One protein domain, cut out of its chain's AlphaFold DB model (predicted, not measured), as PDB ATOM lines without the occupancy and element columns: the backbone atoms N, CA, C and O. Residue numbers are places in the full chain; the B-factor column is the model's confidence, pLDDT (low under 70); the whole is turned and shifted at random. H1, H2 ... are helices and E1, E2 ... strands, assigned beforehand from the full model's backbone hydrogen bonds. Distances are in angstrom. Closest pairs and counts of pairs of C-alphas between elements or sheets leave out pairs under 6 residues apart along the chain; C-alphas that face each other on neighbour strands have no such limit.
ATOM      1  N   PHE A   3      33.980   9.553 -43.384       96.75
ATOM      2  CA  PHE A   3      33.039   9.333 -42.292       96.75
ATOM      3  C   PHE A   3      31.870   8.461 -42.735       96.75
ATOM      4  O   PHE A   3      31.427   8.495 -43.884       96.75
ATOM      5  N   GLU A   4      31.329   7.715 -41.779       97.19
ATOM      6  CA  GLU A   4      30.198   6.816 -41.972       97.19
ATOM      7  C   GLU A   4      29.241   6.915 -40.773       97.19
ATOM      8  O   GLU A   4      29.649   7.356 -39.693       97.19
ATOM      9  N   PRO A   5      27.966   6.515 -40.932       96.69
ATOM     10  CA  PRO A   5      27.024   6.404 -39.826       96.69
ATOM     11  C   PRO A   5      27.559   5.537 -38.681       96.69
ATOM     12  O   PRO A   5      27.925   4.383 -38.894       96.69
ATOM     13  N   ASP A   6      27.518   6.054 -37.451       96.12
ATOM     14  CA  ASP A   6      27.780   5.247 -36.256       96.12
ATOM     15  C   ASP A   6      26.573   4.331 -35.972       96.12
ATOM     16  O   ASP A   6      25.474   4.835 -35.698       96.12
ATOM     17  N   PRO A   7      26.737   2.994 -36.002       94.19
ATOM     18  CA  PRO A   7      25.648   2.065 -35.713       94.19
ATOM     19  C   PRO A   7      25.113   2.180 -34.277       94.19
ATOM     20  O   PRO A   7      23.986   1.757 -34.020       94.19
ATOM     21  N   ASN A   8      25.884   2.757 -33.350       96.38
ATOM     22  CA  ASN A   8      25.502   2.936 -31.949       96.38
ATOM     23  C   ASN A   8      24.855   4.301 -31.662       96.38
ATOM     24  O   ASN A   8      24.514   4.590 -30.512       96.38
ATOM     25  N   PHE A   9      24.667   5.145 -32.680       95.56
ATOM     26  CA  PHE A   9      24.072   6.464 -32.501       95.56
ATOM     27  C   PHE A   9      22.622   6.372 -31.987       95.56
ATOM     28  O   PHE A   9      21.768   5.708 -32.580       95.56
ATOM     29  N   ASP A  10      22.302   7.090 -30.903       95.62
ATOM     30  CA  ASP A  10      20.947   7.125 -30.336       95.62
ATOM     31  C   ASP A  10      19.995   7.984 -31.190       95.62
ATOM     32  O   ASP A  10      19.676   9.145 -30.900       95.62
ATOM     33  N   PHE A  11      19.468   7.373 -32.249       93.94
ATOM     34  CA  PHE A  11      18.467   7.991 -33.113       93.94
ATOM     35  C   PHE A  11      17.129   8.246 -32.420       93.94
ATOM     36  O   PHE A  11      16.312   8.996 -32.962       93.94
ATOM     37  N   LYS A  12      16.836   7.635 -31.265       92.38
ATOM     38  CA  LYS A  12      15.545   7.822 -30.595       92.38
ATOM     39  C   LYS A  12      15.487   9.219 -29.987       92.38
ATOM     40  O   LYS A  12      14.570   9.978 -30.318       92.38
ATOM     41  N   ASN A  13      16.503   9.575 -29.202       94.75
ATOM     42  CA  ASN A  13      16.532  10.810 -28.417       94.75
ATOM     43  C   ASN A  13      17.248  11.983 -29.109       94.75
ATOM     44  O   ASN A  13      17.120  13.127 -28.671       94.75
ATOM     45  N   ALA A  14      17.967  11.741 -30.209       95.06
ATOM     46  CA  ALA A  14      18.649  12.798 -30.949       95.06
ATOM     47  C   ALA A  14      17.698  13.873 -31.515       95.06
ATOM     48  O   ALA A  14      16.544  13.618 -31.867       95.06
ATOM     49  N   LYS A  15      18.212  15.095 -31.690       95.75
ATOM     50  CA  LYS A  15      17.521  16.154 -32.445       95.75
ATOM     51  C   LYS A  15      17.458  15.793 -33.933       95.75
ATOM     52  O   LYS A  15      18.347  15.124 -34.448       95.75
ATOM     53  N   SER A  16      16.436  16.279 -34.642       92.88
ATOM     54  CA  SER A  16      16.192  15.946 -36.060       92.88
ATOM     55  C   SER A  16      17.417  16.164 -36.964       92.88
ATOM     56  O   SER A  16      17.749  15.286 -37.755       92.88
ATOM     57  N   PHE A  17      18.140  17.281 -36.802       94.56
ATOM     58  CA  PHE A  17      19.344  17.558 -37.599       94.56
ATOM     59  C   PHE A  17      20.474  16.552 -37.325       94.56
ATOM     60  O   PHE A  17      21.120  16.097 -38.260       94.56
ATOM     61  N   LEU A  18      20.662  16.127 -36.071       96.50
ATOM     62  CA  LEU A  18      21.642  15.091 -35.735       96.50
ATOM     63  C   LEU A  18      21.240  13.736 -36.324       96.50
ATOM     64  O   LEU A  18      22.094  13.019 -36.823       96.50
ATOM     65  N   LYS A  19      19.940  13.403 -36.340       95.88
ATOM     66  CA  LYS A  19      19.444  12.191 -37.019       95.88
ATOM     67  C   LYS A  19      19.690  12.231 -38.526       95.88
ATOM     68  O   LYS A  19      19.886  11.180 -39.125       95.88
ATOM     69  N   PHE A  20      19.623  13.414 -39.140       96.25
ATOM     70  CA  PHE A  20      19.939  13.585 -40.554       96.25
ATOM     71  C   PHE A  20      21.426  13.319 -40.805       96.25
ATOM     72  O   PHE A  20      21.746  12.411 -41.567       96.25
ATOM     73  N   PHE A  21      22.323  14.021 -40.104       95.50
ATOM     74  CA  PHE A  21      23.770  13.834 -40.267       95.50
ATOM     75  C   PHE A  21      24.232  12.424 -39.890       95.50
ATOM     76  O   PHE A  21      25.030  11.829 -40.605       95.50
ATOM     77  N   GLY A  22      23.656  11.831 -38.843       96.31
ATOM     78  CA  GLY A  22      23.933  10.450 -38.444       96.31
ATOM     79  C   GLY A  22      23.537   9.400 -39.488       96.31
ATOM     80  O   GLY A  22      23.905   8.244 -39.342       96.31
ATOM     81  N   LYS A  23      22.800   9.767 -40.545       97.19
ATOM     82  CA  LYS A  23      22.480   8.893 -41.686       97.19
ATOM     83  C   LYS A  23      23.314   9.189 -42.931       97.19
ATOM     84  O   LYS A  23      23.027   8.624 -43.989       97.19
ATOM     85  N   THR A  24      24.299  10.075 -42.842       97.94
ATOM     86  CA  THR A  24      25.165  10.422 -43.971       97.94
ATOM     87  C   THR A  24      26.510   9.719 -43.872       97.94
ATOM     88  O   THR A  24      27.018   9.498 -42.777       97.94
ATOM     89  N   ALA A  25      27.062   9.372 -45.026       98.19
ATOM     90  CA  ALA A  25      28.439   8.926 -45.192       98.19
ATOM     91  C   ALA A  25      29.115   9.830 -46.221       98.19
ATOM     92  O   ALA A  25      28.423  10.402 -47.071       98.19
ATOM     93  N   GLY A  26      30.436   9.933 -46.189       98.12
ATOM     94  CA  GLY A  26      31.144  10.712 -47.188       98.12
ATOM     95  C   GLY A  26      32.570  11.067 -46.814       98.12
ATOM     96  O   GLY A  26      33.212  10.389 -46.015       98.12
ATOM     97  N   VAL A  27      33.054  12.144 -47.424       98.56
ATOM     98  CA  VAL A  27      34.440  12.595 -47.335       98.56
ATOM     99  C   VAL A  27      34.472  14.085 -47.025       98.56
ATOM    100  O   VAL A  27      33.718  14.883 -47.581       98.56
ATOM    101  N   MET A  28      35.362  14.462 -46.118       98.00
ATOM    102  CA  MET A  28      35.628  15.834 -45.722       98.00
ATOM    103  C   MET A  28      37.105  16.156 -45.931       98.00
ATOM    104  O   MET A  28      37.992  15.448 -45.441       98.00
ATOM    105  N   TRP A  29      37.369  17.255 -46.626       98.50
ATOM    106  CA  TRP A  29      38.702  17.813 -46.804       98.50
ATOM    107  C   TRP A  29      38.853  19.002 -45.869       98.50
ATOM    108  O   TRP A  29      38.013  19.903 -45.860       98.50
ATOM    109  N   ILE A  30      39.912  18.974 -45.067       97.81
ATOM    110  CA  ILE A  30      40.208  19.995 -44.068       97.81
ATOM    111  C   ILE A  30      41.519  20.650 -44.472       97.81
ATOM    112  O   ILE A  30      42.502  19.952 -44.709       97.81
ATOM    113  N   ASP A  31      41.521  21.974 -44.539       97.69
ATOM    114  CA  ASP A  31      42.741  22.744 -44.704       97.69
ATOM    115  C   ASP A  31      43.617  22.619 -43.449       97.69
ATOM    116  O   ASP A  31      43.161  22.824 -42.318       97.69
ATOM    117  N   GLU A  32      44.882  22.249 -43.632       95.88
ATOM    118  CA  GLU A  32      45.777  21.969 -42.511       95.88
ATOM    119  C   GLU A  32      46.232  23.228 -41.774       95.88
ATOM    120  O   GLU A  32      46.500  23.145 -40.572       95.88
ATOM    121  N   GLN A  33      46.324  24.370 -42.454       95.81
ATOM    122  CA  GLN A  33      46.788  25.617 -41.858       95.81
ATOM    123  C   GLN A  33      45.671  26.256 -41.029       95.81
ATOM    124  O   GLN A  33      45.861  26.536 -39.845       95.81
ATOM    125  N   ASP A  34      44.499  26.421 -41.636       96.75
ATOM    126  CA  ASP A  34      43.378  27.168 -41.069       96.75
ATOM    127  C   ASP A  34      42.425  26.283 -40.253       96.75
ATOM    128  O   ASP A  34      41.540  26.789 -39.559       96.75
ATOM    129  N   LYS A  35      42.589  24.952 -40.328       96.56
ATOM    130  CA  LYS A  35      41.699  23.950 -39.710       96.56
ATOM    131  C   LYS A  35      40.235  24.116 -40.138       96.56
ATOM    132  O   LYS A  35      39.318  23.835 -39.368       96.56
ATOM    133  N   GLN A  36      40.023  24.568 -41.373       97.50
ATOM    134  CA  GLN A  36      38.705  24.800 -41.968       97.50
ATOM    135  C   GLN A  36      38.293  23.646 -42.877       97.50
ATOM    136  O   GLN A  36      39.133  23.017 -43.511       97.50
ATOM    137  N   VAL A  37      36.990  23.380 -42.978       97.69
ATOM    138  CA  VAL A  37      36.460  22.404 -43.941       97.69
ATOM    139  C   VAL A  37      36.416  23.042 -45.326       97.69
ATOM    140  O   VAL A  37      35.537  23.855 -45.608       97.69
ATOM    141  N   ALA A  38      37.350  22.655 -46.190       98.19
ATOM    142  CA  ALA A  38      37.437  23.147 -47.561       98.19
ATOM    143  C   ALA A  38      36.380  22.508 -48.471       98.19
ATOM    144  O   ALA A  38      35.828  23.157 -49.355       98.19
ATOM    145  N   ARG A  39      36.073  21.226 -48.242       98.56
ATOM    146  CA  ARG A  39      35.070  20.488 -49.013       98.56
ATOM    147  C   ARG A  39      34.397  19.430 -48.155       98.56
ATOM    148  O   ARG A  39      35.042  18.785 -47.328       98.56
ATOM    149  N   LEU A  40      33.110  19.233 -48.392       98.56
ATOM    150  CA  LEU A  40      32.314  18.138 -47.863       98.56
ATOM    151  C   LEU A  40      31.561  17.487 -49.016       98.56
ATOM    152  O   LEU A  40      30.762  18.144 -49.675       98.56
ATOM    153  N   GLU A  41      31.762  16.192 -49.200       98.62
ATOM    154  CA  GLU A  41      30.894  15.343 -50.005       98.62
ATOM    155  C   GLU A  41      30.154  14.388 -49.084       98.62
ATOM    156  O   GLU A  41      30.766  13.740 -48.239       98.62
ATOM    157  N   ALA A  42      28.838  14.299 -49.238       98.56
ATOM    158  CA  ALA A  42      27.994  13.461 -48.406       98.56
ATOM    159  C   ALA A  42      26.901  12.792 -49.236       98.56
ATOM    160  O   ALA A  42      26.276  13.418 -50.092       98.56
ATOM    161  N   VAL A  43      26.611  11.536 -48.913       98.56
ATOM    162  CA  VAL A  43      25.456  10.794 -49.412       98.56
ATOM    163  C   VAL A  43      24.592  10.328 -48.253       98.56
ATOM    164  O   VAL A  43      25.079   9.907 -47.203       98.56
ATOM    165  N   LEU A  44      23.279  10.378 -48.441       98.44
ATOM    166  CA  LEU A  44      22.323   9.869 -47.475       98.44
ATOM    167  C   LEU A  44      22.231   8.341 -47.600       98.44
ATOM    168  O   LEU A  44      21.674   7.816 -48.569       98.44
ATOM    169  N   PHE A  45      22.755   7.626 -46.607       96.44
ATOM    170  CA  PHE A  45      22.892   6.168 -46.608       96.44
ATOM    171  C   PHE A  45      21.553   5.433 -46.422       96.44
ATOM    172  O   PHE A  45      21.368   4.320 -46.926       96.44
ATOM    173  N   ASP A  46      20.591   6.070 -45.751       95.38
ATOM    174  CA  ASP A  46      19.233   5.565 -45.545       95.38
ATOM    175  C   ASP A  46      18.202   6.703 -45.549       95.38
ATOM    176  O   ASP A  46      18.500   7.843 -45.209       95.38
ATOM    177  N   ASN A  47      16.955   6.383 -45.891       96.56
ATOM    178  CA  ASN A  47      15.856   7.336 -45.947       96.56
ATOM    179  C   ASN A  47      15.742   8.171 -44.661       96.56
ATOM    180  O   ASN A  47      15.760   7.647 -43.535       96.56
ATOM    181  N   PHE A  48      15.513   9.470 -44.836       97.25
ATOM    182  CA  PHE A  48      15.264  10.393 -43.740       97.25
ATOM    183  C   PHE A  48      13.780  10.776 -43.701       97.25
ATOM    184  O   PHE A  48      13.253  11.467 -44.574       97.25
ATOM    185  N   LYS A  49      13.089  10.268 -42.676       96.44
ATOM    186  CA  LYS A  49      11.638  10.379 -42.504       96.44
ATOM    187  C   LYS A  49      11.291  11.551 -41.589       96.44
ATOM    188  O   LYS A  49      11.610  11.529 -40.403       96.44
ATOM    189  N   ILE A  50      10.551  12.519 -42.114       94.94
ATOM    190  CA  ILE A  50      10.008  13.654 -41.364       94.94
ATOM    191  C   ILE A  50       8.544  13.350 -41.024       94.94
ATOM    192  O   ILE A  50       7.769  12.935 -41.888       94.94
ATOM    193  N   GLY A  51       8.167  13.501 -39.749       93.50
ATOM    194  CA  GLY A  51       6.831  13.128 -39.263       93.50
ATOM    195  C   GLY A  51       6.516  11.645 -39.503       93.50
ATOM    196  O   GLY A  51       5.464  11.313 -40.040       93.50
ATOM    197  N   GLY A  52       7.482  10.754 -39.246       92.50
ATOM    198  CA  GLY A  52       7.345   9.314 -39.518       92.50
ATOM    199  C   GLY A  52       7.338   8.940 -41.007       92.50
ATOM    200  O   GLY A  52       7.191   7.767 -41.344       92.50
ATOM    201  N   GLY A  53       7.536   9.910 -41.906       94.31
ATOM    202  CA  GLY A  53       7.446   9.737 -43.356       94.31
ATOM    203  C   GLY A  53       6.087  10.135 -43.928       94.31
ATOM    204  O   GLY A  53       5.934  10.115 -45.148       94.31
ATOM    205  N   LEU A  54       5.130  10.519 -43.074       96.19
ATOM    206  CA  LEU A  54       3.828  11.024 -43.500       96.19
ATOM    207  C   LEU A  54       3.955  12.423 -44.106       96.19
ATOM    208  O   LEU A  54       3.370  12.675 -45.149       96.19
ATOM    209  N   LEU A  55       4.746  13.313 -43.498       96.81
ATOM    210  CA  LEU A  55       4.923  14.678 -44.005       96.81
ATOM    211  C   LEU A  55       5.893  14.707 -45.186       96.81
ATOM    212  O   LEU A  55       5.543  15.173 -46.270       96.81
ATOM    213  N   ALA A  56       7.096  14.167 -44.984       97.31
ATOM    214  CA  ALA A  56       8.105  14.063 -46.027       97.31
ATOM    215  C   ALA A  56       9.051  12.879 -45.796       97.31
ATOM    216  O   ALA A  56       9.320  12.469 -44.665       97.31
ATOM    217  N   ASN A  57       9.582  12.341 -46.887       97.75
ATOM    218  CA  ASN A  57      10.583  11.286 -46.890       97.75
ATOM    219  C   ASN A  57      11.663  11.626 -47.919       97.75
ATOM    220  O   ASN A  57      11.424  11.502 -49.124       97.75
ATOM    221  N   LEU A  58      12.821  12.067 -47.430       98.00
ATOM    222  CA  LEU A  58      14.014  12.284 -48.238       98.00
ATOM    223  C   LEU A  58      14.652  10.927 -48.540       98.00
ATOM    224  O   LEU A  58      14.907  10.128 -47.634       98.00
ATOM    225  N   LYS A  59      14.848  10.650 -49.825       98.12
ATOM    226  CA  LYS A  59      15.255   9.336 -50.307       98.12
ATOM    227  C   LYS A  59      16.737   9.080 -50.082       98.12
ATOM    228  O   LYS A  59      17.564   9.967 -50.278       98.12
ATOM    229  N   LYS A  60      17.049   7.828 -49.730       98.19
ATOM    230  CA  LYS A  60      18.407   7.276 -49.809       98.19
ATOM    231  C   LYS A  60      19.039   7.641 -51.157       98.19
ATOM    232  O   LYS A  60      18.365   7.572 -52.183       98.19
ATOM    233  N   GLY A  61      20.323   7.977 -51.130       98.00
ATOM    234  CA  GLY A  61      21.083   8.383 -52.309       98.00
ATOM    235  C   GLY A  61      21.048   9.883 -52.592       98.00
ATOM    236  O   GLY A  61      21.725  10.309 -53.518       98.00
ATOM    237  N   ALA A  62      20.321  10.686 -51.801       98.38
ATOM    238  CA  ALA A  62      20.494  12.137 -51.824       98.38
ATOM    239  C   ALA A  62      21.973  12.486 -51.588       98.38
ATOM    240  O   ALA A  62      22.563  11.975 -50.635       98.38
ATOM    241  N   SER A  63      22.549  13.328 -52.441       98.38
ATOM    242  CA  SER A  63      23.960  13.703 -52.416       98.38
ATOM    243  C   SER A  63      24.140  15.210 -52.297       98.38
ATOM    244  O   SER A  63      23.358  15.998 -52.836       98.38
ATOM    245  N   PHE A  64      25.196  15.592 -51.592       98.38
ATOM    246  CA  PHE A  64      25.557  16.972 -51.314       98.38
ATOM    247  C   PHE A  64      27.063  17.116 -51.511       98.38
ATOM    248  O   PHE A  64      27.821  16.367 -50.897       98.38
ATOM    249  N   ALA A  65      27.490  18.073 -52.328       98.62
ATOM    250  CA  ALA A  65      28.869  18.537 -52.365       98.62
ATOM    251  C   ALA A  65      28.883  20.024 -52.014       98.62
ATOM    252  O   ALA A  65      28.244  20.830 -52.687       98.62
ATOM    253  N   LEU A  66      29.565  20.376 -50.931       98.62
ATOM    254  CA  LEU A  66      29.726  21.745 -50.461       98.62
ATOM    255  C   LEU A  66      31.210  22.083 -50.494       98.62
ATOM    256  O   LEU A  66      32.018  21.367 -49.905       98.62
ATOM    257  N   GLU A  67      31.554  23.171 -51.162       98.69
ATOM    258  CA  GLU A  67      32.919  23.669 -51.274       98.69
ATOM    259  C   GLU A  67      33.009  25.078 -50.696       98.69
ATOM    260  O   GLU A  67      32.084  25.891 -50.815       98.69
ATOM    261  N   GLN A  68      34.141  25.354 -50.063       98.50
ATOM    262  CA  GLN A  68      34.544  26.680 -49.636       98.50
ATOM    263  C   GLN A  68      35.906  27.000 -50.244       98.50
ATOM    264  O   GLN A  68      36.751  26.120 -50.400       98.50
ATOM    265  N   GLU A  69      36.132  28.271 -50.548       96.50
ATOM    266  CA  GLU A  69      37.428  28.782 -50.980       96.50
ATOM    267  C   GLU A  69      37.909  29.875 -50.027       96.50
ATOM    268  O   GLU A  69      37.113  30.635 -49.465       96.50
ATOM    269  N   ARG A  70      39.226  29.958 -49.838       96.19
ATOM    270  CA  ARG A  70      39.839  31.043 -49.078       96.19
ATOM    271  C   ARG A  70      39.973  32.267 -49.979       96.19
ATOM    272  O   ARG A  70      40.748  32.273 -50.931       96.19
ATOM    273  N   VAL A  71      39.219  33.312 -49.670       95.56
ATOM    274  CA  VAL A  71      39.169  34.555 -50.442       95.56
ATOM    275  C   VAL A  71      40.113  35.589 -49.832       95.56
ATOM    276  O   VAL A  71      40.083  35.833 -48.623       95.56
ATOM    277  N   ASN A  72      40.922  36.225 -50.688       92.56
ATOM    278  CA  ASN A  72      41.921  37.243 -50.327       92.56
ATOM    279  C   ASN A  72      42.907  36.788 -49.237       92.56
ATOM    280  O   ASN A  72      43.355  37.617 -48.454       92.56
ATOM    281  N   ASP A  73      43.179  35.484 -49.134       91.56
ATOM    282  CA  ASP A  73      43.976  34.888 -48.053       91.56
ATOM    283  C   ASP A  73      43.461  35.219 -46.632       91.56
ATOM    284  O   ASP A  73      44.177  35.056 -45.645       91.56
ATOM    285  N   GLU A  74      42.198  35.633 -46.497       91.12
ATOM    286  CA  GLU A  74      41.636  36.174 -45.252       91.12
ATOM    287  C   GLU A  74      40.485  35.324 -44.700       91.12
ATOM    288  O   GLU A  74      40.466  35.020 -43.509       91.12
ATOM    289  N   ILE A  75      39.506  34.963 -45.536       94.88
ATOM    290  CA  ILE A  75      38.251  34.349 -45.079       94.88
ATOM    291  C   ILE A  75      37.812  33.210 -45.993       94.88
ATOM    292  O   ILE A  75      37.874  33.320 -47.214       94.88
ATOM    293  N   TRP A  76      37.337  32.123 -45.393       97.62
ATOM    294  CA  TRP A  76      36.706  31.021 -46.111       97.62
ATOM    295  C   TRP A  76      35.254  31.366 -46.419       97.62
ATOM    296  O   TRP A  76      34.484  31.697 -45.514       97.62
ATOM    297  N   LEU A  77      34.889  31.317 -47.696       97.62
ATOM    298  CA  LEU A  77      33.541  31.606 -48.173       97.62
ATOM    299  C   LEU A  77      33.037  30.462 -49.060       97.62
ATOM    300  O   LEU A  77      33.849  29.785 -49.690       97.62
ATOM    301  N   PRO A  78      31.714  30.224 -49.123       98.19
ATOM    302  CA  PRO A  78      31.150  29.213 -50.012       98.19
ATOM    303  C   PRO A  78      31.548  29.456 -51.471       98.19
ATOM    304  O   PRO A  78      31.453  30.575 -51.949       98.19
ATOM    305  N   SER A  79      31.931  28.422 -52.211       98.31
ATOM    306  CA  SER A  79      32.209  28.541 -53.650       98.31
ATOM    307  C   SER A  79      31.188  27.763 -54.476       98.31
ATOM    308  O   SER A  79      30.613  28.287 -55.435       98.31
ATOM    309  N   VAL A  80      30.896  26.524 -54.070       98.62
ATOM    310  CA  VAL A  80      29.964  25.627 -54.761       98.62
ATOM    311  C   VAL A  80      29.074  24.897 -53.760       98.62
ATOM    312  O   VAL A  80      29.528  24.432 -52.718       98.62
ATOM    313  N   ALA A  81      27.797  24.753 -54.108       98.62
ATOM    314  CA  ALA A  81      26.905  23.769 -53.511       98.62
ATOM    315  C   ALA A  81      26.204  22.975 -54.620       98.62
ATOM    316  O   ALA A  81      25.390  23.538 -55.351       98.62
ATOM    317  N   ASP A  82      26.511  21.686 -54.744       98.75
ATOM    318  CA  ASP A  82      25.834  20.737 -55.634       98.75
ATOM    319  C   ASP A  82      24.918  19.830 -54.804       98.75
ATOM    320  O   ASP A  82      25.346  19.188 -53.842       98.75
ATOM    321  N   ILE A  83      23.629  19.837 -55.131       98.62
ATOM    322  CA  ILE A  83      22.573  19.185 -54.365       98.62
ATOM    323  C   ILE A  83      21.738  18.339 -55.318       98.62
ATOM    324  O   ILE A  83      21.019  18.866 -56.173       98.62
ATOM    325  N   ASN A  84      21.752  17.026 -55.101       98.69
ATOM    326  CA  ASN A  84      20.882  16.086 -55.790       98.69
ATOM    327  C   ASN A  84      20.030  15.330 -54.773       98.69
ATOM    328  O   ASN A  84      20.553  14.654 -53.889       98.69
ATOM    329  N   LEU A  85      18.706  15.443 -54.861       98.06
ATOM    330  CA  LEU A  85      17.819  14.747 -53.940       98.06
ATOM    331  C   LEU A  85      16.440  14.449 -54.516       98.06
ATOM    332  O   LEU A  85      15.898  15.179 -55.344       98.06
ATOM    333  N   SER A  86      15.829  13.394 -53.980       98.31
ATOM    334  CA  SER A  86      14.431  13.043 -54.216       98.31
ATOM    335  C   SER A  86      13.662  13.054 -52.900       98.31
ATOM    336  O   SER A  86      14.084  12.457 -51.909       98.31
ATOM    337  N   VAL A  87      12.494  13.690 -52.888       97.94
ATOM    338  CA  VAL A  87      11.608  13.793 -51.723       97.94
ATOM    339  C   VAL A  87      10.227  13.273 -52.080       97.94
ATOM    340  O   VAL A  87       9.682  13.580 -53.136       97.94
ATOM    341  N   LYS A  88       9.627  12.502 -51.173       98.31
ATOM    342  CA  LYS A  88       8.209  12.134 -51.230       98.31
ATOM    343  C   LYS A  88       7.438  12.899 -50.157       98.31
ATOM    344  O   LYS A  88       7.746  12.738 -48.983       98.31
ATOM    345  N   VAL A  89       6.445  13.690 -50.550       97.75
ATOM    346  CA  VAL A  89       5.635  14.568 -49.688       97.75
ATOM    347  C   VAL A  89       4.214  14.018 -49.556       97.75
ATOM    348  O   VAL A  89       3.628  13.574 -50.549       97.75
ATOM    349  N   LEU A  90       3.663  14.029 -48.334       97.31
ATOM    350  CA  LEU A  90       2.303  13.557 -48.017       97.31
ATOM    351  C   LEU A  90       1.975  12.161 -48.575       97.31
ATOM    352  O   LEU A  90       0.848  11.886 -48.964       97.31
ATOM    353  N   LEU A  91       2.980  11.284 -48.676       95.31
ATOM    354  CA  LEU A  91       2.883   9.936 -49.260       95.31
ATOM    355  C   LEU A  91       2.431   9.851 -50.732       95.31
ATOM    356  O   LEU A  91       2.352   8.737 -51.259       95.31
ATOM    357  N   VAL A  92       2.244  10.971 -51.427       95.06
ATOM    358  CA  VAL A  92       1.686  10.986 -52.789       95.06
ATOM    359  C   VAL A  92       2.563  11.725 -53.792       95.06
ATOM    360  O   VAL A  92       2.759  11.236 -54.900       95.06
ATOM    361  N   LYS A  93       3.150  12.866 -53.415       97.00
ATOM    362  CA  LYS A  93       3.845  13.747 -54.358       97.00
ATOM    363  C   LYS A  93       5.351  13.504 -54.331       97.00
ATOM    364  O   LYS A  93       5.975  13.650 -53.285       97.00
ATOM    365  N   GLY A  94       5.935  13.150 -55.472       97.69
ATOM    366  CA  GLY A  94       7.389  13.102 -55.661       97.69
ATOM    367  C   GLY A  94       7.941  14.453 -56.114       97.69
ATOM    368  O   GLY A  94       7.327  15.118 -56.946       97.69
ATOM    369  N   ILE A  95       9.088  14.857 -55.572       98.06
ATOM    370  CA  ILE A  95       9.843  16.051 -55.967       98.06
ATOM    371  C   ILE A  95      11.298  15.631 -56.154       98.06
ATOM    372  O   ILE A  95      11.866  15.007 -55.261       98.06
ATOM    373  N   ASN A  96      11.892  15.982 -57.290       98.25
ATOM    374  CA  ASN A  96      13.315  15.794 -57.553       98.25
ATOM    375  C   ASN A  96      13.977  17.165 -57.657       98.25
ATOM    376  O   ASN A  96      13.439  18.059 -58.307       98.25
ATOM    377  N   VAL A  97      15.127  17.313 -57.015       98.25
ATOM    378  CA  VAL A  97      15.951  18.518 -57.047       98.25
ATOM    379  C   VAL A  97      17.325  18.112 -57.546       98.25
ATOM    380  O   VAL A  97      17.932  17.187 -57.015       98.25
ATOM    381  N   ASN A  98      17.791  18.811 -58.572       98.38
ATOM    382  CA  ASN A  98      19.176  18.804 -59.007       98.38
ATOM    383  C   ASN A  98      19.564  20.271 -59.175       98.38
ATOM    384  O   ASN A  98      19.001  20.960 -60.031       98.38
ATOM    385  N   GLN A  99      20.422  20.764 -58.291       98.50
ATOM    386  CA  GLN A  99      20.751  22.175 -58.211       98.50
ATOM    387  C   GLN A  99      22.233  22.355 -57.930       98.50
ATOM    388  O   GLN A  99      22.746  21.831 -56.947       98.50
ATOM    389  N   ILE A 100      22.871  23.196 -58.739       98.56
ATOM    390  CA  ILE A 100      24.216  23.698 -58.491       98.56
ATOM    391  C   ILE A 100      24.112  25.194 -58.220       98.56
ATOM    392  O   ILE A 100      23.594  25.951 -59.042       98.56
ATOM    393  N   VAL A 101      24.615  25.623 -57.069       98.44
ATOM    394  CA  VAL A 101      24.796  27.031 -56.714       98.44
ATOM    395  C   VAL A 101      26.282  27.337 -56.781       98.44
ATOM    396  O   VAL A 101      27.085  26.602 -56.212       98.44
ATOM    397  N   LYS A 102      26.644  28.419 -57.471       98.38
ATOM    398  CA  LYS A 102      28.013  28.936 -57.511       98.38
ATOM    399  C   LYS A 102      28.032  30.337 -56.933       98.38
ATOM    400  O   LYS A 102      27.176  31.153 -57.274       98.38
ATOM    401  N   SER A 103      28.992  30.609 -56.068       97.69
ATOM    402  CA  SER A 103      29.225  31.928 -55.491       97.69
ATOM    403  C   SER A 103      30.651  32.356 -55.814       97.69
ATOM    404  O   SER A 103      31.572  31.554 -55.740       97.69
TER     405      SER A 103
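Overview. This is residues 3 to 103 of the 125 residues of an uncharacterized protein of Acidobacteria bacterium (UniProt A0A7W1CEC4). A single twisted antiparallel sheet forms one long wall, with the long strand E6 running through it: E7 runs along one side of E6, while on the other side E5, E2 and E1 follow one another beside one part of it and the short pair E4 and E3 sits beside its far end. The short helix H1 sits at the edge of this wall next to E3, and the unnamed stretch of residues 3 to 15 loops out beyond H1. The 101 printed residues include one named helix and seven named strands, in the order H1, E1, E2, E3, E4, E5, E6, E7, and the class is mostly strand. The sheet is branched at E6. The whole is only just loose, close to compact, with a radius of gyration of the C-alphas of 15.7 A, and only just elongated, spanning 48 by 32 by 18 A.

Along the chain. E6, residues 75 to 89, is the longest strand, 38.4 A from C-alpha 75 at (38.251, 34.349, -45.079) to C-alpha 89 at (5.635, 14.568, -49.688); it bends by 64 degrees at residue 86. E7, residues 93 to 102, is 28.7 A long and ends at C-alpha 102 at (28.013, 28.936, -57.511). E5, residues 63 to 71, is 25.9 A long, E2, residues 37 to 44, 19.2 A, and E1, residues 24 to 30, 17.8 A. E3, residues 48 to 50, and E4, residues 56 to 58, are 6.6 A each. H1, residues 16 to 21, is 8.9 A long and begins at C-alpha 16 at (16.192, 15.946, -36.060).

Arrangement. E5, E6 and E7 form a meander, each strand the antiparallel neighbour of the one before. The pairing of E6 is staggered: E5 and E4 lie on one side of it, beside residues 75 to 84 and 87 to 89, and E7 on the other side. In the hairpin of E6 and E7, N 83 and O 99 are 2.8 A apart; in that of E5 and E6, N 65 and O 82 are 2.9 A apart. E2 is antiparallel to E5, with N 40 and O 66 at 2.8 A, and E1 forms a hairpin with E2, with N 27 and O 41 at 2.9 A. E4 and E6 are antiparallel at 121 degrees, with N 57 and O 88 at 2.8 A. E3 and E4 form a hairpin, with N 48 and O 58 at 2.9 A. E2 and E3 are apart. H1 is on the sheet but stands at the sheet's level, at a height of 1.8 A; the closest C-alphas of H1 and E3 are those of Phe 20 and Phe 48, 6.5 A apart. In H1 every O i to N i+4 pair is within hydrogen-bond range.

Size, cuts and confidence. The C-alphas of Asp 73 and Val 92, the two farthest apart, are 48.8 A apart. The printed part has no cut. The link from E1 to E2 is short, the other links between named elements are tight, and no link is long. The mean pLDDT of the printed part is 96.9, and no printed residue is under 70.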